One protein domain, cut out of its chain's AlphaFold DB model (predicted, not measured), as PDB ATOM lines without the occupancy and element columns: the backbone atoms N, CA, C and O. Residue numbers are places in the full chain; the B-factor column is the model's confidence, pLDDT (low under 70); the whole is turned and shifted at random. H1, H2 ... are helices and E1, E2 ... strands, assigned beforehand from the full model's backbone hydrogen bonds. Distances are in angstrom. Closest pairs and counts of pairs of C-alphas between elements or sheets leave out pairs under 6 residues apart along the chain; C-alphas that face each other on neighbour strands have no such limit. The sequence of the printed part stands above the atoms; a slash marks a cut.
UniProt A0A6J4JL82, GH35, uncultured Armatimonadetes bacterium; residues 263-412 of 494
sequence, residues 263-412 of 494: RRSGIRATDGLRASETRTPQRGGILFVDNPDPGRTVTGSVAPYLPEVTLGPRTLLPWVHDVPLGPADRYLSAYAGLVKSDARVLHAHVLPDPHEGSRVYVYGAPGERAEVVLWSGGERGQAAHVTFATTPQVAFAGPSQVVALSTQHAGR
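This is residues 263 to 412 of the 494 residues of the protein "GH35" of uncultured Armatimonadetes bacterium (UniProt A0A6J4JL82). Picture a lopsided sandwich: a twisted sheet of six strands, E1 E2 E5 E6 E8 E9, is only partly face to face with a small sheet, E7 E11 E10, which covers its E6, E8 and E9 part. The hairpin E3 and E4 packs by a few residues at the E1, E2 and E5 part, and the very short H1 follows E11 at the small sheet. The printed part has 150 residues, with eleven named strands in order from E1 to E11 and then one named helix, H1; the class is mostly strand. The larger sheet is antiparallel and the small one mixed. The whole is compact, with a radius of gyration of the C-alphas of 15.0 A and spans of 44 by 36 by 23 A.

Find C-alpha 274 at (-39.614, -4.031, 50.954); there E1 begins and runs to residue 280, 20.7 A away. E2 holds residues 284 to 291, E3 298 to 302 and E4 306 to 311. E5, the longest strand by residues, runs from 315 to 324 over 26.3 A and bends by 51 degrees at residue 321. Next come E6, 330 to 336, E7, 359 to 364, E8, 369 to 376, and E9, 379 to 387, which spans 24.4 A. E10 is 393 to 396, E11 401 to 406, and H1 407 to 410, ending with C-alpha 410 at (-43.634, 11.675, 30.538).

Begin with the larger sheet, whose edge strands are E1 and E9. In the hairpin E1 and E2, look for N 276 and O 288, 3.0 A apart and within hydrogen-bond range. Across E2 and E5, N 287 and O 319 are within range at 2.8 A; across E5 and E6, N 334 and O 320 at 3.0 A; across E6 and E8, N 333 and O 373 at 3.0 A; across E8 and E9, N 372 and O 384 at 2.9 A. In the small sheet, E7 and E11 are parallel, with N 362 and O 403 at 2.8 A, and E11 and E10 antiparallel, with N 395 and O 402 at 2.8 A. Between the sheets, the closest C-alphas of E9 and E10 are those of Ala 384 and Ala 395, 6.3 A apart. In the hairpin E3 and E4, N 300 and O 309 are 2.9 A apart; the closest C-alphas of E2 and E4 are those of Asn 291 and Leu 311, 6.1 A apart. H1 only grazes the small sheet and is too short for an O i to N i+4 pair; its one O i to N i+3 pair is not within range.

The C-alphas of Gly 295 and Glu 356 are the two farthest apart, 44.6 A. The printed part has no cut. The link from E6 to E7, residues 337 to 358, is long. Mean pLDDT of the printed part is 72.8, and residues 325 to 358, 377 to 378 and 398 to 400 are under 70.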
ATOM      1  N   ARG A 263     -30.527 -11.440  40.619       85.38
ATOM      2  CA  ARG A 263     -31.470 -10.983  41.637       85.38
ATOM      3  C   ARG A 263     -30.849 -11.115  43.017       85.38
ATOM      4  O   ARG A 263     -30.322 -12.169  43.370       85.38
ATOM      5  N   ARG A 264     -30.979 -10.064  43.815       86.62
ATOM      6  CA  ARG A 264     -30.589 -10.023  45.221       86.62
ATOM      7  C   ARG A 264     -31.818  -9.731  46.066       86.62
ATOM      8  O   ARG A 264     -32.472  -8.699  45.917       86.62
ATOM      9  N   SER A 265     -32.130 -10.669  46.948       78.31
ATOM     10  CA  SER A 265     -33.164 -10.540  47.973       78.31
ATOM     11  C   SER A 265     -32.526 -10.299  49.345       78.31
ATOM     12  O   SER A 265     -31.310 -10.408  49.510       78.31
ATOM     13  N   GLY A 266     -33.340  -9.934  50.342       80.12
ATOM     14  CA  GLY A 266     -32.857  -9.692  51.707       80.12
ATOM     15  C   GLY A 266     -32.154  -8.347  51.903       80.12
ATOM     16  O   GLY A 266     -31.431  -8.168  52.882       80.12
ATOM     17  N   ILE A 267     -32.367  -7.393  50.991       89.50
ATOM     18  CA  ILE A 267     -31.905  -6.014  51.159       89.50
ATOM     19  C   ILE A 267     -32.636  -5.414  52.358       89.50
ATOM     20  O   ILE A 267     -33.864  -5.465  52.445       89.50
ATOM     21  N   ARG A 268     -31.873  -4.875  53.312       91.62
ATOM     22  CA  ARG A 268     -32.435  -4.348  54.555       91.62
ATOM     23  C   ARG A 268     -33.176  -3.044  54.270       91.62
ATOM     24  O   ARG A 268     -32.544  -2.023  54.004       91.62
ATOM     25  N   ALA A 269     -34.494  -3.092  54.418       92.38
ATOM     26  CA  ALA A 269     -35.381  -1.940  54.410       92.38
ATOM     27  C   ALA A 269     -36.081  -1.782  55.775       92.38
ATOM     28  O   ALA A 269     -36.227  -2.762  56.512       92.38
ATOM     29  N   THR A 270     -36.461  -0.556  56.141       93.69
ATOM     30  CA  THR A 270     -37.107  -0.240  57.430       93.69
ATOM     31  C   THR A 270     -38.573   0.165  57.266       93.69
ATOM     32  O   THR A 270     -39.061   0.365  56.158       93.69
ATOM     33  N   ASP A 271     -39.298   0.245  58.387       91.06
ATOM     34  CA  ASP A 271     -40.634   0.862  58.484       91.06
ATOM     35  C   ASP A 271     -41.744   0.203  57.642       91.06
ATOM     36  O   ASP A 271     -42.808   0.775  57.421       91.06
ATOM     37  N   GLY A 272     -41.524  -1.053  57.242       87.44
ATOM     38  CA  GLY A 272     -42.458  -1.842  56.435       87.44
ATOM     39  C   GLY A 272     -42.191  -1.781  54.931       87.44
ATOM     40  O   GLY A 272     -42.880  -2.467  54.177       87.44
ATOM     41  N   LEU A 273     -41.176  -1.025  54.500       90.62
ATOM     42  CA  LEU A 273     -40.695  -1.059  53.123       90.62
ATOM     43  C   LEU A 273     -40.093  -2.430  52.791       90.62
ATOM     44  O   LEU A 273     -39.467  -3.084  53.631       90.62
ATOM     45  N   ARG A 274     -40.252  -2.847  51.537       91.38
ATOM     46  CA  ARG A 274     -39.614  -4.031  50.954       91.38
ATOM     47  C   ARG A 274     -38.577  -3.577  49.931       91.38
ATOM     48  O   ARG A 274     -38.784  -2.583  49.243       91.38
ATOM     49  N   ALA A 275     -37.464  -4.296  49.827       90.50
ATOM     50  CA  ALA A 275     -36.422  -3.980  48.858       90.50
ATOM     51  C   ALA A 275     -35.874  -5.235  48.174       90.50
ATOM     52  O   ALA A 275     -35.621  -6.259  48.813       90.50
ATOM     53  N   SER A 276     -35.670  -5.134  46.865       90.56
ATOM     54  CA  SER A 276     -34.999  -6.145  46.043       90.56
ATOM     55  C   SER A 276     -34.167  -5.457  44.969       90.56
ATOM     56  O   SER A 276     -34.485  -4.341  44.575       90.56
ATOM     57  N   GLU A 277     -33.095  -6.089  44.507       90.25
ATOM     58  CA  GLU A 277     -32.226  -5.528  43.470       90.25
ATOM     59  C   GLU A 277     -32.058  -6.535  42.340       90.25
ATOM     60  O   GLU A 277     -31.893  -7.734  42.578       90.25
ATOM     61  N   THR A 278     -32.048  -6.028  41.113       89.88
ATOM     62  CA  THR A 278     -31.584  -6.760  39.938       89.88
ATOM     63  C   THR A 278     -30.394  -6.011  39.360       89.88
ATOM     64  O   THR A 278     -30.512  -4.827  39.047       89.88
ATOM     65  N   ARG A 279     -29.246  -6.678  39.215       89.88
ATOM     66  CA  ARG A 279     -28.004  -6.027  38.779       89.88
ATOM     67  C   ARG A 279     -27.218  -6.864  37.785       89.88
ATOM     68  O   ARG A 279     -27.147  -8.083  37.896       89.88
ATOM     69  N   THR A 280     -26.551  -6.181  36.864       86.81
ATOM     70  CA  THR A 280     -25.475  -6.742  36.039       86.81
ATOM     71  C   THR A 280     -24.165  -5.998  36.336       86.81
ATOM     72  O   THR A 280     -24.195  -4.799  36.631       86.81
ATOM     73  N   PRO A 281     -22.995  -6.655  36.260       80.75
ATOM     74  CA  PRO A 281     -21.718  -5.959  36.416       80.75
ATOM     75  C   PRO A 281     -21.479  -4.874  35.351       80.75
ATOM     76  O   PRO A 281     -20.841  -3.871  35.650       80.75
ATOM     77  N   GLN A 282     -21.987  -5.064  34.128       78.69
ATOM     78  CA  GLN A 282     -21.686  -4.215  32.970       78.69
ATOM     79  C   GLN A 282     -22.729  -3.119  32.696       78.69
ATOM     80  O   GLN A 282     -22.385  -2.113  32.079       78.69
ATOM     81  N   ARG A 283     -23.992  -3.292  33.114       78.00
ATOM     82  CA  ARG A 283     -25.088  -2.339  32.828       78.00
ATOM     83  C   ARG A 283     -25.673  -1.656  34.058       78.00
ATOM     84  O   ARG A 283     -26.622  -0.895  33.913       78.00
ATOM     85  N   GLY A 284     -25.128  -1.919  35.242       83.06
ATOM     86  CA  GLY A 284     -25.626  -1.345  36.488       83.06
ATOM     87  C   GLY A 284     -26.768  -2.146  37.103       83.06
ATOM     88  O   GLY A 284     -26.950  -3.334  36.811       83.06
ATOM     89  N   GLY A 285     -27.503  -1.502  38.007       85.94
ATOM     90  CA  GLY A 285     -28.540  -2.127  38.817       85.94
ATOM     91  C   GLY A 285     -29.815  -1.305  38.950       85.94
ATOM     92  O   GLY A 285     -29.848  -0.092  38.736       85.94
ATOM     93  N   ILE A 286     -30.878  -2.022  39.300       86.62
ATOM     94  CA  ILE A 286     -32.190  -1.485  39.634       86.62
ATOM     95  C   ILE A 286     -32.548  -2.006  41.019       86.62
ATOM     96  O   ILE A 286     -32.740  -3.209  41.204       86.62
ATOM     97  N   LEU A 287     -32.668  -1.099  41.979       88.12
ATOM     98  CA  LEU A 287     -33.226  -1.366  43.294       88.12
ATOM     99  C   LEU A 287     -34.719  -1.044  43.266       88.12
ATOM    100  O   LEU A 287     -35.116   0.105  43.099       88.12
ATOM    101  N   PHE A 288     -35.550  -2.051  43.475       87.38
ATOM    102  CA  PHE A 288     -36.983  -1.892  43.660       87.38
ATOM    103  C   PHE A 288     -37.274  -1.686  45.141       87.38
ATOM    104  O   PHE A 288     -37.102  -2.616  45.932       87.38
ATOM    105  N   VAL A 289     -37.717  -0.485  45.506       87.50
ATOM    106  CA  VAL A 289     -38.186  -0.150  46.853       87.50
ATOM    107  C   VAL A 289     -39.699  -0.067  46.827       87.50
ATOM    108  O   VAL A 289     -40.273   0.715  46.081       87.50
ATOM    109  N   ASP A 290     -40.347  -0.889  47.627       87.25
ATOM    110  CA  ASP A 290     -41.775  -1.135  47.554       87.25
ATOM    111  C   ASP A 290     -42.447  -0.795  48.884       87.25
ATOM    112  O   ASP A 290     -42.024  -1.268  49.944       87.25
ATOM    113  N   ASN A 291     -43.498   0.022  48.817       86.75
ATOM    114  CA  ASN A 291     -44.455   0.203  49.895       86.75
ATOM    115  C   ASN A 291     -45.728  -0.605  49.584       86.75
ATOM    116  O   ASN A 291     -46.593  -0.121  48.844       86.75
ATOM    117  N   PRO A 292     -45.877  -1.805  50.173       84.44
ATOM    118  CA  PRO A 292     -47.038  -2.654  49.938       84.44
ATOM    119  C   PRO A 292     -48.304  -2.163  50.663       84.44
ATOM    120  O   PRO A 292     -49.384  -2.701  50.422       84.44
ATOM    121  N   ASP A 293     -48.192  -1.184  51.569       84.75
ATOM    122  CA  ASP A 293     -49.308  -0.706  52.390       84.75
ATOM    123  C   ASP A 293     -50.370  -0.012  51.509       84.75
ATOM    124  O   ASP A 293     -50.036   0.903  50.753       84.75
ATOM    125  N   PRO A 294     -51.652  -0.421  51.564       80.62
ATOM    126  CA  PRO A 294     -52.705   0.134  50.713       80.62
ATOM    127  C   PRO A 294     -53.221   1.503  51.164       80.62
ATOM    128  O   PRO A 294     -53.872   2.184  50.372       80.62
ATOM    129  N   GLY A 295     -52.960   1.916  52.407       82.00
ATOM    130  CA  GLY A 295     -53.548   3.126  52.987       82.00
ATOM    131  C   GLY A 295     -52.547   4.152  53.504       82.00
ATOM    132  O   GLY A 295     -52.926   5.304  53.716       82.00
ATOM    133  N   ARG A 296     -51.286   3.770  53.717       85.69
ATOM    134  CA  ARG A 296     -50.321   4.597  54.448       85.69
ATOM    135  C   ARG A 296     -49.100   4.978  53.620       85.69
ATOM    136  O   ARG A 296     -48.445   4.134  53.017       85.69
ATOM    137  N   THR A 297     -48.752   6.259  53.683       86.25
ATOM    138  CA  THR A 297     -47.432   6.755  53.285       86.25
ATOM    139  C   THR A 297     -46.393   6.322  54.317       86.25
ATOM    140  O   THR A 297     -46.583   6.534  55.517       86.25
ATOM    141  N   VAL A 298     -45.299   5.721  53.861       86.88
ATOM    142  CA  VAL A 298     -44.225   5.193  54.709       86.88
ATOM    143  C   VAL A 298     -42.942   5.963  54.439       86.88
ATOM    144  O   VAL A 298     -42.550   6.115  53.286       86.88
ATOM    145  N   THR A 299     -42.269   6.399  55.502       88.25
ATOM    146  CA  THR A 299     -40.904   6.936  55.447       88.25
ATOM    147  C   THR A 299     -39.978   5.966  56.159       88.25
ATOM    148  O   THR A 299     -40.217   5.647  57.322       88.25
ATOM    149  N   GLY A 300     -38.937   5.512  55.468       88.88
ATOM    150  CA  GLY A 300     -37.939   4.594  56.005       88.88
ATOM    151  C   GLY A 300     -36.607   4.711  55.275       88.88
ATOM    152  O   GLY A 300     -36.317   5.731  54.659       88.88
ATOM    153  N   SER A 301     -35.787   3.669  55.336       88.06
ATOM    154  CA  SER A 301     -34.457   3.607  54.720       88.06
ATOM    155  C   SER A 301     -34.229   2.252  54.050       88.06
ATOM    156  O   SER A 301     -34.859   1.259  54.418       88.06
ATOM    157  N   VAL A 302     -33.320   2.202  53.077       88.56
ATOM    158  CA  VAL A 302     -32.903   0.987  52.366       88.56
ATOM    159  C   VAL A 302     -31.382   0.946  52.302       88.56
ATOM    160  O   VAL A 302     -30.769   1.569  51.441       88.56
ATOM    161  N   ALA A 303     -30.743   0.226  53.219       83.44
ATOM    162  CA  ALA A 303     -29.286   0.204  53.308       83.44
ATOM    163  C   ALA A 303     -28.655  -0.723  52.245       83.44
ATOM    164  O   ALA A 303     -29.180  -1.814  52.012       83.44
ATOM    165  N   PRO A 304     -27.499  -0.356  51.654       84.12
ATOM    166  CA  PRO A 304     -26.722   0.877  51.861       84.12
ATOM    167  C   PRO A 304     -27.124   2.040  50.928       84.12
ATOM    168  O   PRO A 304     -26.400   3.024  50.834       84.12
ATOM    169  N   TYR A 305     -28.234   1.907  50.209       82.62
ATOM    170  CA  TYR A 305     -28.572   2.714  49.041       82.62
ATOM    171  C   TYR A 305     -29.240   4.049  49.376       82.62
ATOM    172  O   TYR A 305     -28.760   5.108  48.983       82.62
ATOM    173  N   LEU A 306     -30.349   3.994  50.111       82.56
ATOM    174  CA  LEU A 306     -31.204   5.136  50.403       82.56
ATOM    175  C   LEU A 306     -31.253   5.341  51.921       82.56
ATOM    176  O   LEU A 306     -31.890   4.549  52.618       82.56
ATOM    177  N   PRO A 307     -30.579   6.369  52.465       80.44
ATOM    178  CA  PRO A 307     -30.602   6.637  53.902       80.44
ATOM    179  C   PRO A 307     -31.984   7.094  54.390       80.44
ATOM    180  O   PRO A 307     -32.308   6.885  55.554       80.44
ATOM    181  N   GLU A 308     -32.790   7.682  53.506       82.81
ATOM    182  CA  GLU A 308     -34.177   8.065  53.752       82.81
ATOM    183  C   GLU A 308     -34.959   7.995  52.431       82.81
ATOM    184  O   GLU A 308     -34.464   8.426  51.389       82.81
ATOM    185  N   VAL A 309     -36.163   7.428  52.466       81.81
ATOM    186  CA  VAL A 309     -37.095   7.354  51.339       81.81
ATOM    187  C   VAL A 309     -38.529   7.366  51.866       81.81
ATOM    188  O   VAL A 309     -38.871   6.617  52.783       81.81
ATOM    189  N   THR A 310     -39.374   8.213  51.279       80.38
ATOM    190  CA  THR A 310     -40.814   8.271  51.554       80.38
ATOM    191  C   THR A 310     -41.568   7.748  50.346       80.38
ATOM    192  O   THR A 310     -41.347   8.255  49.253       80.38
ATOM    193  N   LEU A 311     -42.454   6.769  50.528       79.06
ATOM    194  CA  LEU A 311     -43.310   6.212  49.479       79.06
ATOM    195  C   LEU A 311     -44.780   6.290  49.888       79.06
ATOM    196  O   LEU A 311     -45.143   5.928  51.009       79.06
ATOM    197  N   GLY A 312     -45.632   6.728  48.960       78.00
ATOM    198  CA  GLY A 312     -47.084   6.690  49.129       78.00
ATOM    199  C   GLY A 312     -47.628   5.255  49.206       78.00
ATOM    200  O   GLY A 312     -46.880   4.299  48.982       78.00
ATOM    201  N   PRO A 313     -48.921   5.080  49.526       80.69
ATOM    202  CA  PRO A 313     -49.549   3.762  49.548       80.69
ATOM    203  C   PRO A 313     -49.469   3.078  48.176       80.69
ATOM    204  O   PRO A 313     -49.610   3.764  47.161       80.69
ATOM    205  N   ARG A 314     -49.269   1.752  48.141       78.19
ATOM    206  CA  ARG A 314     -49.137   0.941  46.908       78.19
ATOM    207  C   ARG A 314     -48.242   1.613  45.872       78.19
ATOM    208  O   ARG A 314     -48.649   1.889  44.749       78.19
ATOM    209  N   THR A 315     -47.025   1.934  46.291       75.12
ATOM    210  CA  THR A 315     -46.053   2.612  45.439       75.12
ATOM    211  C   THR A 315     -44.760   1.820  45.384       75.12
ATOM    212  O   THR A 315     -44.251   1.376  46.412       75.12
ATOM    213  N   LEU A 316     -44.209   1.677  44.180       78.75
ATOM    214  CA  LEU A 316     -42.937   1.012  43.947       78.75
ATOM    215  C   LEU A 316     -41.983   1.962  43.223       78.75
ATOM    216  O   LEU A 316     -42.276   2.456  42.140       78.75
ATOM    217  N   LEU A 317     -40.824   2.192  43.826       80.12
ATOM    218  CA  LEU A 317     -39.743   3.014  43.309       80.12
ATOM    219  C   LEU A 317     -38.661   2.123  42.681       80.12
ATOM    220  O   LEU A 317     -37.948   1.435  43.411       80.12
ATOM    221  N   PRO A 318     -38.490   2.142  41.349       80.38
ATOM    222  CA  PRO A 318     -37.317   1.582  40.695       80.38
ATOM    223  C   PRO A 318     -36.172   2.608  40.718       80.38
ATOM    224  O   PRO A 318     -36.119   3.516  39.889       80.38
ATOM    225  N   TRP A 319     -35.255   2.483  41.676       83.38
ATOM    226  CA  TRP A 319     -34.035   3.286  41.742       83.38
ATOM    227  C   TRP A 319     -32.950   2.693  40.844       83.38
ATOM    228  O   TRP A 319     -32.545   1.548  41.034       83.38
ATOM    229  N   VAL A 320     -32.473   3.473  39.873       79.81
ATOM    230  CA  VAL A 320     -31.459   3.028  38.910       79.81
ATOM    231  C   VAL A 320     -30.093   3.580  39.295       79.81
ATOM    232  O   VAL A 320     -29.953   4.770  39.588       79.81
ATOM    233  N   HIS A 321     -29.085   2.714  39.299       81.69
ATOM    234  CA  HIS A 321     -27.724   3.075  39.680       81.69
ATOM    235  C   HIS A 321     -26.689   2.375  38.802       81.69
ATOM    236  O   HIS A 321     -26.909   1.273  38.300       81.69
ATOM    237  N   ASP A 322     -25.538   3.024  38.639       78.06
ATOM    238  CA  ASP A 322     -24.402   2.528  37.860       78.06
ATOM    239  C   ASP A 322     -24.752   2.193  36.391       78.06
ATOM    240  O   ASP A 322     -24.149   1.300  35.794       78.06
ATOM    241  N   VAL A 323     -25.732   2.885  35.795       78.62
ATOM    242  CA  VAL A 323     -26.171   2.638  34.407       78.62
ATOM    243  C   VAL A 323     -25.329   3.464  33.430       78.62
ATOM    244  O   VAL A 323     -25.302   4.686  33.570       78.62
ATOM    245  N   PRO A 324     -24.655   2.868  32.432       72.62
ATOM    246  CA  PRO A 324     -23.779   3.608  31.522       72.62
ATOM    247  C   PRO A 324     -24.559   4.560  30.596       72.62
ATOM    248  O   PRO A 324     -25.569   4.171  30.015       72.62
ATOM    249  N   LEU A 325     -24.060   5.792  30.428       65.88
ATOM    250  CA  LEU A 325     -24.649   6.866  29.599       65.88
ATOM    251  C   LEU A 325     -23.857   7.151  28.304       65.88
ATOM    252  O   LEU A 325     -23.849   8.278  27.799       65.88
ATOM    253  N   GLY A 326     -23.117   6.160  27.806       61.97
ATOM    254  CA  GLY A 326     -22.327   6.265  26.578       61.97
ATOM    255  C   GLY A 326     -20.974   5.545  26.651       61.97
ATOM    256  O   GLY A 326     -20.734   4.784  27.586       61.97
ATOM    257  N   PRO A 327     -20.083   5.771  25.665       53.88
ATOM    258  CA  PRO A 327     -18.776   5.107  25.564       53.88
ATOM    259  C   PRO A 327     -17.704   5.639  26.533       53.88
ATOM    260  O   PRO A 327     -16.641   5.037  26.652       53.88
ATOM    261  N   ALA A 328     -17.953   6.759  27.216       54.06
ATOM    262  CA  ALA A 328     -17.117   7.222  28.322       54.06
ATOM    263  C   ALA A 328     -17.578   6.548  29.621       54.06
ATOM    264  O   ALA A 328     -18.773   6.301  29.740       54.06
ATOM    265  N   ASP A 329     -16.679   6.318  30.590       59.62
ATOM    266  CA  ASP A 329     -16.927   5.763  31.942       59.62
ATOM    267  C   ASP A 329     -17.880   6.628  32.807       59.62
ATOM    268  O   ASP A 329     -17.569   7.024  33.936       59.62
ATOM    269  N   ARG A 330     -19.033   6.992  32.247       63.66
ATOM    270  CA  ARG A 330     -20.068   7.853  32.788       63.66
ATOM    271  C   ARG A 330     -21.272   7.005  33.115       63.66
ATOM    272  O   ARG A 330     -21.824   6.334  32.242       63.66
ATOM    273  N   TYR A 331     -21.703   7.108  34.359       66.75
ATOM    274  CA  TYR A 331     -22.826   6.341  34.859       66.75
ATOM    275  C   TYR A 331     -23.895   7.257  35.435       66.75
ATOM    276  O   TYR A 331     -23.603   8.305  36.015       66.75
ATOM    277  N   LEU A 332     -25.144   6.842  35.287       68.38
ATOM    278  CA  LEU A 332     -26.293   7.466  35.906       68.38
ATOM    279  C   LEU A 332     -26.603   6.775  37.229       68.38
ATOM    280  O   LEU A 332     -26.785   5.557  37.283       68.38
ATOM    281  N   SER A 333     -26.753   7.588  38.267       62.88
ATOM    282  CA  SER A 333     -27.504   7.231  39.462       62.88
ATOM    283  C   SER A 333     -28.649   8.219  39.601       62.88
ATOM    284  O   SER A 333     -28.423   9.416  39.782       62.88
ATOM    285  N   ALA A 334     -29.879   7.730  39.522       59.00
ATOM    286  CA  ALA A 334     -31.059   8.575  39.584       59.00
ATOM    287  C   ALA A 334     -32.146   7.901  40.411       59.00
ATOM    288  O   ALA A 334     -32.579   6.794  40.091       59.00
ATOM    289  N   TYR A 335     -32.618   8.599  41.448       59.12
ATOM    290  CA  TYR A 335     -33.913   8.320  42.062       59.12
ATOM    291  C   TYR A 335     -34.842   9.495  41.779       59.12
ATOM    292  O   TYR A 335     -34.489  10.648  42.016       59.12
ATOM    293  N   ALA A 336     -36.039   9.202  41.287       48.19
ATOM    294  CA  ALA A 336     -37.136  10.154  41.305       48.19
ATOM    295  C   ALA A 336     -38.081   9.727  42.432       48.19
ATOM    296  O   ALA A 336     -38.755   8.707  42.330       48.19
ATOM    297  N   GLY A 337     -38.012  10.434  43.562       39.12
ATOM    298  CA  GLY A 337     -38.758  10.124  44.779       39.12
ATOM    299  C   GLY A 337     -38.491  11.143  45.889       39.12
ATOM    300  O   GLY A 337     -37.362  11.588  46.080       39.12
ATOM    301  N   LEU A 338     -39.560  11.520  46.588       29.47
ATOM    302  CA  LEU A 338     -39.722  12.648  47.509       29.47
ATOM    303  C   LEU A 338     -38.622  12.864  48.571       29.47
ATOM    304  O   LEU A 338     -38.424  12.041  49.460       29.47
ATOM    305  N   VAL A 339     -38.051  14.077  48.598       26.80
ATOM    306  CA  VAL A 339     -37.499  14.689  49.824       26.80
ATOM    307  C   VAL A 339     -38.645  15.435  50.528       26.80
ATOM    308  O   VAL A 339     -38.863  16.619  50.277       26.80
ATOM    309  N   LYS A 340     -39.384  14.717  51.391       30.41
ATOM    310  CA  LYS A 340     -40.372  15.225  52.372       30.41
ATOM    311  C   LYS A 340     -41.628  15.931  51.802       30.41
ATOM    312  O   LYS A 340     -41.666  17.157  51.718       30.41
ATOM    313  N   SER A 341     -42.692  15.174  51.497       25.34
ATOM    314  CA  SER A 341     -44.079  15.676  51.326       25.34
ATOM    315  C   SER A 341     -45.117  14.529  51.352       25.34
ATOM    316  O   SER A 341     -44.763  13.375  51.119       25.34
ATOM    317  N   ASP A 342     -46.386  14.850  51.642       28.20
ATOM    318  CA  ASP A 342     -47.521  13.917  51.809       28.20
ATOM    319  C   ASP A 342     -48.158  13.433  50.477       28.20
ATOM    320  O   ASP A 342     -49.345  13.105  50.428       28.20
ATOM    321  N   ALA A 343     -47.399  13.401  49.374       25.81
ATOM    322  CA  ALA A 343     -47.896  13.052  48.037       25.81
ATOM    323  C   ALA A 343     -47.428  11.663  47.544       25.81
ATOM    324  O   ALA A 343     -46.460  11.093  48.043       25.81
ATOM    325  N   ARG A 344     -48.172  11.092  46.583       32.62
ATOM    326  CA  ARG A 344     -47.930   9.772  45.959       32.62
ATOM    327  C   ARG A 344     -46.759   9.845  44.961       32.62
ATOM    328  O   ARG A 344     -46.772  10.728  44.115       32.62
ATOM    329  N   VAL A 345     -45.820   8.897  45.048       28.91
ATOM    330  CA  VAL A 345     -44.480   8.914  44.405       28.91
ATOM    331  C   VAL A 345     -44.457   8.190  43.047       28.91
ATOM    332  O   VAL A 345     -45.022   7.106  42.947       28.91
ATOM    333  N   LEU A 346     -43.742   8.721  42.035       43.75
ATOM    334  CA  LEU A 346     -43.428   8.006  40.779       43.75
ATOM    335  C   LEU A 346     -41.996   8.255  40.217       43.75
ATOM    336  O   LEU A 346     -41.552   9.388  40.087       43.75
ATOM    337  N   HIS A 347     -41.356   7.118  39.893       42.50
ATOM    338  CA  HIS A 347     -40.353   6.667  38.892       42.50
ATOM    339  C   HIS A 347     -39.434   7.602  38.060       42.50
ATOM    340  O   HIS A 347     -39.795   8.670  37.585       42.50
ATOM    341  N   ALA A 348     -38.253   7.072  37.704       35.97
ATOM    342  CA  ALA A 348     -37.379   7.599  36.648       35.97
ATOM    343  C   ALA A 348     -37.542   6.804  35.332       35.97
ATOM    344  O   ALA A 348     -37.413   5.580  35.331       35.97
ATOM    345  N   HIS A 349     -37.762   7.486  34.201       39.81
ATOM    346  CA  HIS A 349     -37.717   6.896  32.853       39.81
ATOM    347  C   HIS A 349     -36.465   7.313  32.113       39.81
ATOM    348  O   HIS A 349     -36.483   8.261  31.334       39.81
ATOM    349  N   VAL A 350     -35.394   6.543  32.228       42.72
ATOM    350  CA  VAL A 350     -34.368   6.649  31.196       42.72
ATOM    351  C   VAL A 350     -35.039   6.189  29.893       42.72
ATOM    352  O   VAL A 350     -35.400   5.025  29.788       42.72
ATOM    353  N   LEU A 351     -35.320   7.089  28.950       39.62
ATOM    354  CA  LEU A 351     -35.589   6.702  27.563       39.62
ATOM    355  C   LEU A 351     -34.222   6.717  26.887       39.62
ATOM    356  O   LEU A 351     -33.566   7.754  26.958       39.62
ATOM    357  N   PRO A 352     -33.743   5.608  26.310       37.28
ATOM    358  CA  PRO A 352     -32.478   5.607  25.614       37.28
ATOM    359  C   PRO A 352     -32.644   6.474  24.373       37.28
ATOM    360  O   PRO A 352     -33.474   6.182  23.515       37.28
ATOM    361  N   ASP A 353     -31.852   7.536  24.290       42.94
ATOM    362  CA  ASP A 353     -31.459   8.086  23.000       42.94
ATOM    363  C   ASP A 353     -30.397   7.129  22.419       42.94
ATOM    364  O   ASP A 353     -29.385   6.895  23.094       42.94
ATOM    365  N   PRO A 354     -30.622   6.492  21.253       37.47
ATOM    366  CA  PRO A 354     -29.700   5.502  20.695       37.47
ATOM    367  C   PRO A 354     -28.329   6.053  20.245       37.47
ATOM    368  O   PRO A 354     -27.519   5.270  19.743       37.47
ATOM    369  N   HIS A 355     -28.049   7.352  20.400       45.34
ATOM    370  CA  HIS A 355     -26.998   8.040  19.637       45.34
ATOM    371  C   HIS A 355     -25.951   8.772  20.498       45.34
ATOM    372  O   HIS A 355     -26.001   8.708  21.728       45.34
ATOM    373  N   GLU A 356     -24.925   9.371  19.860       36.53
ATOM    374  CA  GLU A 356     -23.751  10.001  20.504       36.53
ATOM    375  C   GLU A 356     -24.155  11.097  21.506       36.53
ATOM    376  O   GLU A 356     -24.226  12.285  21.201       36.53
ATOM    377  N   GLY A 357     -24.393  10.654  22.738       51.34
ATOM    378  CA  GLY A 357     -24.874  11.463  23.842       51.34
ATOM    379  C   GLY A 357     -26.199  10.948  24.387       51.34
ATOM    380  O   GLY A 357     -27.251  11.130  23.787       51.34
ATOM    381  N   SER A 358     -26.180  10.300  25.555       61.72
ATOM    382  CA  SER A 358     -27.421   9.792  26.144       61.72
ATOM    383  C   SER A 358     -28.294  10.932  26.663       61.72
ATOM    384  O   SER A 358     -27.894  11.659  27.580       61.72
ATOM    385  N   ARG A 359     -29.511  11.051  26.126       70.19
ATOM    386  CA  ARG A 359     -30.600  11.783  26.783       70.19
ATOM    387  C   ARG A 359     -31.264  10.863  27.793       70.19
ATOM    388  O   ARG A 359     -31.479   9.682  27.549       70.19
ATOM    389  N   VAL A 360     -31.560  11.414  28.954       73.38
ATOM    390  CA  VAL A 360     -32.195  10.732  30.071       73.38
ATOM    391  C   VAL A 360     -33.408  11.546  30.455       73.38
ATOM    392  O   VAL A 360     -33.300  12.754  30.651       73.38
ATOM    393  N   TYR A 361     -34.546  10.890  30.632       75.88
ATOM    394  CA  TYR A 361     -35.736  11.546  31.138       75.88
ATOM    395  C   TYR A 361     -35.940  11.126  32.596       75.88
ATOM    396  O   TYR A 361     -35.666  10.011  33.029       75.88
ATOM    397  N   VAL A 362     -36.352  12.056  33.431       76.62
ATOM    398  CA  VAL A 362     -36.770  11.777  34.803       76.62
ATOM    399  C   VAL A 362     -38.107  12.453  34.975       76.62
ATOM    400  O   VAL A 362     -38.325  13.523  34.408       76.62
ATOM    401  N   TYR A 363     -39.030  11.839  35.698       77.38
ATOM    402  CA  TYR A 363     -40.345  12.428  35.870       77.38
ATOM    403  C   TYR A 363     -40.838  12.283  37.296       77.38
ATOM    404  O   TYR A 363     -40.307  11.497  38.065       77.38
ATOM    405  N   GLY A 364     -41.815  13.108  37.636       75.44
ATOM    406  CA  GLY A 364     -42.466  13.104  38.935       75.44
ATOM    407  C   GLY A 364     -43.683  14.014  38.916       75.44
ATOM    408  O   GLY A 364     -43.945  14.725  37.936       75.44
ATOM    409  N   ALA A 365     -44.458  14.000  39.992       76.31
ATOM    410  CA  ALA A 365     -45.570  14.923  40.134       76.31
ATOM    411  C   ALA A 365     -45.047  16.361  40.335       76.31
ATOM    412  O   ALA A 365     -44.020  16.567  40.985       76.31
ATOM    413  N   PRO A 366     -45.731  17.392  39.805       81.69
ATOM    414  CA  PRO A 366     -45.329  18.776  40.031       81.69
ATOM    415  C   PRO A 366     -45.155  19.103  41.525       81.69
ATOM    416  O   PRO A 366     -46.037  18.830  42.337       81.69
ATOM    417  N   GLY A 367     -44.021  19.707  41.880       77.69
ATOM    418  CA  GLY A 367     -43.623  20.025  43.253       77.69
ATOM    419  C   GLY A 367     -42.771  18.952  43.939       77.69
ATOM    420  O   GLY A 367     -42.109  19.262  44.933       77.69
ATOM    421  N   GLU A 368     -42.727  17.725  43.412       74.19
ATOM    422  CA  GLU A 368     -41.826  16.689  43.916       74.19
ATOM    423  C   GLU A 368     -40.366  17.018  43.614       74.19
ATOM    424  O   GLU A 368     -40.043  17.751  42.676       74.19
ATOM    425  N   ARG A 369     -39.470  16.454  44.431       75.00
ATOM    426  CA  ARG A 369     -38.028  16.660  44.319       75.00
ATOM    427  C   ARG A 369     -37.303  15.352  44.066       75.00
ATOM    428  O   ARG A 369     -37.667  14.334  44.644       75.00
ATOM    429  N   ALA A 370     -36.252  15.420  43.262       73.25
ATOM    430  CA  ALA A 370     -35.364  14.309  42.953       73.25
ATOM    431  C   ALA A 370     -33.906  14.774  42.980       73.25
ATOM    432  O   ALA A 370     -33.617  15.928  42.657       73.25
ATOM    433  N   GLU A 371     -32.988  13.873  43.328       75.31
ATOM    434  CA  GLU A 371     -31.560  14.079  43.096       75.31
ATOM    435  C   GLU A 371     -31.108  13.167  41.953       75.31
ATOM    436  O   GLU A 371     -31.269  11.944  41.992       75.31
ATOM    437  N   VAL A 372     -30.525  13.777  40.923       76.06
ATOM    438  CA  VAL A 372     -29.901  13.065  39.808       76.06
ATOM    439  C   VAL A 372     -28.403  13.279  39.881       76.06
ATOM    440  O   VAL A 372     -27.939  14.416  39.965       76.06
ATOM    441  N   VAL A 373     -27.645  12.190  39.833       74.19
ATOM    442  CA  VAL A 373     -26.193  12.210  39.989       74.19
ATOM    443  C   VAL A 373     -25.536  11.548  38.784       74.19
ATOM    444  O   VAL A 373     -25.794  10.385  38.469       74.19
ATOM    445  N   LEU A 374     -24.654  12.298  38.128       73.25
ATOM    446  CA  LEU A 374     -23.771  11.810  37.079       73.25
ATOM    447  C   LEU A 374     -22.447  11.391  37.710       73.25
ATOM    448  O   LEU A 374     -21.765  12.196  38.340       73.25
ATOM    449  N   TRP A 375     -22.077  10.133  37.531       72.44
ATOM    450  CA  TRP A 375     -20.815   9.567  37.996       72.44
ATOM    451  C   TRP A 375     -19.810   9.525  36.852       72.44
ATOM    452  O   TRP A 375     -20.194   9.349  35.696       72.44
ATOM    453  N   SER A 376     -18.524   9.675  37.170       71.62
ATOM    454  CA  SER A 376     -17.433   9.583  36.196       71.62
ATOM    455  C   SER A 376     -16.250   8.855  36.822       71.62
ATOM    456  O   SER A 376     -15.754   9.283  37.858       71.62
ATOM    457  N   GLY A 377     -15.795   7.758  36.210       66.81
ATOM    458  CA  GLY A 377     -14.633   7.004  36.705       66.81
ATOM    459  C   GLY A 377     -14.807   6.429  38.120       66.81
ATOM    460  O   GLY A 377     -13.840   6.340  38.868       66.81
ATOM    461  N   GLY A 378     -16.040   6.082  38.511       66.44
ATOM    462  CA  GLY A 378     -16.363   5.565  39.850       66.44
ATOM    463  C   GLY A 378     -16.458   6.630  40.950       66.44
ATOM    464  O   GLY A 378     -16.777   6.299  42.090       66.44
ATOM    465  N   GLU A 379     -16.240   7.904  40.621       72.44
ATOM    466  CA  GLU A 379     -16.398   9.022  41.548       72.44
ATOM    467  C   GLU A 379     -17.736   9.738  41.338       72.44
ATOM    468  O   GLU A 379     -18.242   9.865  40.213       72.44
ATOM    469  N   ARG A 380     -18.317  10.218  42.446       75.19
ATOM    470  CA  ARG A 380     -19.541  11.023  42.430       75.19
ATOM    471  C   ARG A 380     -19.237  12.337  41.717       75.19
ATOM    472  O   ARG A 380     -18.498  13.164  42.244       75.19
ATOM    473  N   GLY A 381     -19.797  12.514  40.525       73.19
ATOM    474  CA  GLY A 381     -19.619  13.715  39.719       73.19
ATOM    475  C   GLY A 381     -20.696  14.758  40.005       73.19
ATOM    476  O   GLY A 381     -21.000  15.072  41.157       73.19
ATOM    477  N   GLN A 382     -21.260  15.337  38.945       75.50
ATOM    478  CA  GLN A 382     -22.241  16.413  39.067       75.50
ATOM    479  C   GLN A 382     -23.573  15.891  39.621       75.50
ATOM    480  O   GLN A 382     -24.064  14.849  39.193       75.50
ATOM    481  N   ALA A 383     -24.178  16.645  40.539       76.81
ATOM    482  CA  ALA A 383     -25.501  16.362  41.086       76.81
ATOM    483  C   ALA A 383     -26.457  17.526  40.795       76.81
ATOM    484  O   ALA A 383     -26.094  18.689  40.976       76.81
ATOM    485  N   ALA A 384     -27.678  17.210  40.368       75.06
ATOM    486  CA  ALA A 384     -28.754  18.163  40.148       75.06
ATOM    487  C   ALA A 384     -29.921  17.816  41.067       75.06
ATOM    488  O   ALA A 384     -30.377  16.674  41.113       75.06
ATOM    489  N   HIS A 385     -30.415  18.830  41.771       78.94
ATOM    490  CA  HIS A 385     -31.650  18.739  42.533       78.94
ATOM    491  C   HIS A 385     -32.779  19.254  41.650       78.94
ATOM    492  O   HIS A 385     -32.870  20.447  41.366       78.94
ATOM    493  N   VAL A 386     -33.619  18.339  41.192       77.00
ATOM    494  CA  VAL A 386     -34.752  18.628  40.323       77.00
ATOM    495  C   VAL A 386     -35.974  18.880  41.191       77.00
ATOM    496  O   VAL A 386     -36.238  18.114  42.111       77.00
ATOM    497  N   THR A 387     -36.725  19.942  40.896       84.31
ATOM    498  CA  THR A 387     -38.112  20.083  41.359       84.31
ATOM    499  C   THR A 387     -39.008  19.978  40.137       84.31
ATOM    500  O   THR A 387     -38.954  20.848  39.270       84.31
ATOM    501  N   PHE A 388     -39.801  18.914  40.047       82.88
ATOM    502  CA  PHE A 388     -40.647  18.683  38.882       82.88
ATOM    503  C   PHE A 388     -41.685  19.800  38.758       82.88
ATOM    504  O   PHE A 388     -42.293  20.220  39.744       82.88
ATOM    505  N   ALA A 389     -41.883  20.298  37.543       87.00
ATOM    506  CA  ALA A 389     -42.823  21.369  37.248       87.00
ATOM    507  C   ALA A 389     -43.849  20.912  36.214       87.00
ATOM    508  O   ALA A 389     -43.715  19.861  35.592       87.00
ATOM    509  N   THR A 390     -44.877  21.730  36.008       86.50
ATOM    510  CA  THR A 390     -45.840  21.530  34.922       86.50
ATOM    511  C   THR A 390     -45.239  21.784  33.542       86.50
ATOM    512  O   THR A 390     -45.900  21.490  32.560       86.50
ATOM    513  N   THR A 391     -44.010  22.293  33.445       87.62
ATOM    514  CA  THR A 391     -43.263  22.439  32.193       87.62
ATOM    515  C   THR A 391     -41.997  21.577  32.222       87.62
ATOM    516  O   THR A 391     -41.372  21.464  33.282       87.62
ATOM    517  N   PRO A 392     -41.594  20.970  31.088       88.25
ATOM    518  CA  PRO A 392     -40.315  20.273  30.976       88.25
ATOM    519  C   PRO A 392     -39.123  21.178  31.315       88.25
ATOM    520  O   PRO A 392     -39.141  22.378  31.038       88.25
ATOM    521  N   GLN A 393     -38.074  20.600  31.902       88.69
ATOM    522  CA  GLN A 393     -36.857  21.309  32.308       88.69
ATOM    523  C   GLN A 393     -35.612  20.496  31.959       88.69
ATOM    524  O   GLN A 393     -35.606  19.280  32.102       88.69
ATOM    525  N   VAL A 394     -34.525  21.158  31.566       86.12
ATOM    526  CA  VAL A 394     -33.222  20.504  31.372       86.12
ATOM    527  C   VAL A 394     -32.430  20.609  32.677       86.12
ATOM    528  O   VAL A 394     -32.020  21.697  33.071       86.12
ATOM    529  N   ALA A 395     -32.252  19.482  33.366       78.31
ATOM    530  CA  ALA A 395     -31.517  19.382  34.628       78.31
ATOM    531  C   ALA A 395     -29.996  19.325  34.418       78.31
ATOM    532  O   ALA A 395     -29.239  19.881  35.210       78.31
ATOM    533  N   PHE A 396     -29.556  18.687  33.330       74.62
ATOM    534  CA  PHE A 396     -28.165  18.680  32.884       74.62
ATOM    535  C   PHE A 396     -28.114  18.930  31.380       74.62
ATOM    536  O   PHE A 396     -28.763  18.214  30.617       74.62
ATOM    537  N   ALA A 397     -27.330  19.925  30.970       71.38
ATOM    538  CA  ALA A 397     -27.015  20.208  29.574       71.38
ATOM    539  C   ALA A 397     -25.552  19.825  29.303       71.38
ATOM    540  O   ALA A 397     -24.661  20.147  30.091       71.38
ATOM    541  N   GLY A 398     -25.300  19.116  28.206       65.75
ATOM    542  CA  GLY A 398     -23.978  18.611  27.843       65.75
ATOM    543  C   GLY A 398     -24.077  17.412  26.900       65.75
ATOM    544  O   GLY A 398     -25.159  17.142  26.383       65.75
ATOM    545  N   PRO A 399     -22.975  16.661  26.701       61.50
ATOM    546  CA  PRO A 399     -22.989  15.457  25.869       61.50
ATOM    547  C   PRO A 399     -23.986  14.410  26.370       61.50
ATOM    548  O   PRO A 399     -24.526  13.658  25.585       61.50
ATOM    549  N   SER A 400     -24.242  14.363  27.678       66.81
ATOM    550  CA  SER A 400     -25.339  13.584  28.250       66.81
ATOM    551  C   SER A 400     -26.349  14.572  28.821       66.81
ATOM    552  O   SER A 400     -25.969  15.436  29.617       66.81
ATOM    553  N   GLN A 401     -27.606  14.466  28.406       72.75
ATOM    554  CA  GLN A 401     -28.668  15.384  28.811       72.75
ATOM    555  C   GLN A 401     -29.586  14.705  29.810       72.75
ATOM    556  O   GLN A 401     -29.917  13.533  29.655       72.75
ATOM    557  N   VAL A 402     -30.042  15.449  30.812       76.75
ATOM    558  CA  VAL A 402     -31.098  14.978  31.713       76.75
ATOM    559  C   VAL A 402     -32.252  15.957  31.654       76.75
ATOM    560  O   VAL A 402     -32.071  17.144  31.923       76.75
ATOM    561  N   VAL A 403     -33.437  15.453  31.334       79.81
ATOM    562  CA  VAL A 403     -34.663  16.230  31.183       79.81
ATOM    563  C   VAL A 403     -35.665  15.802  32.242       79.81
ATOM    564  O   VAL A 403     -36.051  14.640  32.322       79.81
ATOM    565  N   ALA A 404     -36.090  16.752  33.060       83.81
ATOM    566  CA  ALA A 404     -37.113  16.579  34.070       83.81
ATOM    567  C   ALA A 404     -38.501  16.902  33.509       83.81
ATOM    568  O   ALA A 404     -38.716  17.972  32.937       83.81
ATOM    569  N   LEU A 405     -39.445  15.985  33.696       83.25
ATOM    570  CA  LEU A 405     -40.809  16.049  33.178       83.25
ATOM    571  C   LEU A 405     -41.830  15.927  34.312       83.25
ATOM    572  O   LEU A 405     -41.573  15.280  35.324       83.25
ATOM    573  N   SER A 406     -43.035  16.466  34.127       83.69
ATOM    574  CA  SER A 406     -44.165  15.997  34.935       83.69
ATOM    575  C   SER A 406     -44.597  14.596  34.492       83.69
ATOM    576  O   SER A 406     -44.401  14.223  33.332       83.69
ATOM    577  N   THR A 407     -45.282  13.845  35.356       76.44
ATOM    578  CA  THR A 407     -45.921  12.560  34.993       76.44
ATOM    579  C   THR A 407     -46.815  12.671  33.751       76.44
ATOM    580  O   THR A 407     -46.840  11.773  32.908       76.44
ATOM    581  N   GLN A 408     -47.499  13.809  33.590       79.31
ATOM    582  CA  GLN A 408     -48.334  14.100  32.424       79.31
ATOM    583  C   GLN A 408     -47.522  14.209  31.122       79.31
ATOM    584  O   GLN A 408     -47.962  13.707  30.089       79.31
ATOM    585  N   HIS A 409     -46.353  14.857  31.170       81.94
ATOM    586  CA  HIS A 409     -45.464  15.020  30.016       81.94
ATOM    587  C   HIS A 409     -44.677  13.745  29.705       81.94
ATOM    588  O   HIS A 409     -44.420  13.460  28.541       81.94
ATOM    589  N   ALA A 410     -44.340  12.943  30.717       77.12
ATOM    590  CA  ALA A 410     -43.634  11.675  30.538       77.12
ATOM    591  C   ALA A 410     -44.414  10.675  29.664       77.12
ATOM    592  O   ALA A 410     -43.826   9.963  28.855       77.12
ATOM    593  N   GLY A 411     -45.749  10.671  29.757       74.19
ATOM    594  CA  GLY A 411     -46.616   9.883  28.869       74.19
ATOM    595  C   GLY A 411     -46.717  10.415  27.432       74.19
ATOM    596  O   GLY A 411     -47.375   9.789  26.606       74.19
ATOM    597  N   ARG A 412     -46.091  11.559  27.146       81.19
ATOM    598  CA  ARG A 412     -46.280  12.402  25.957       81.19
ATOM    599  C   ARG A 412     -44.958  12.807  25.300       81.19
ATOM    600  O   ARG A 412     -44.875  13.829  24.628       81.19
TER     601      ARG A 412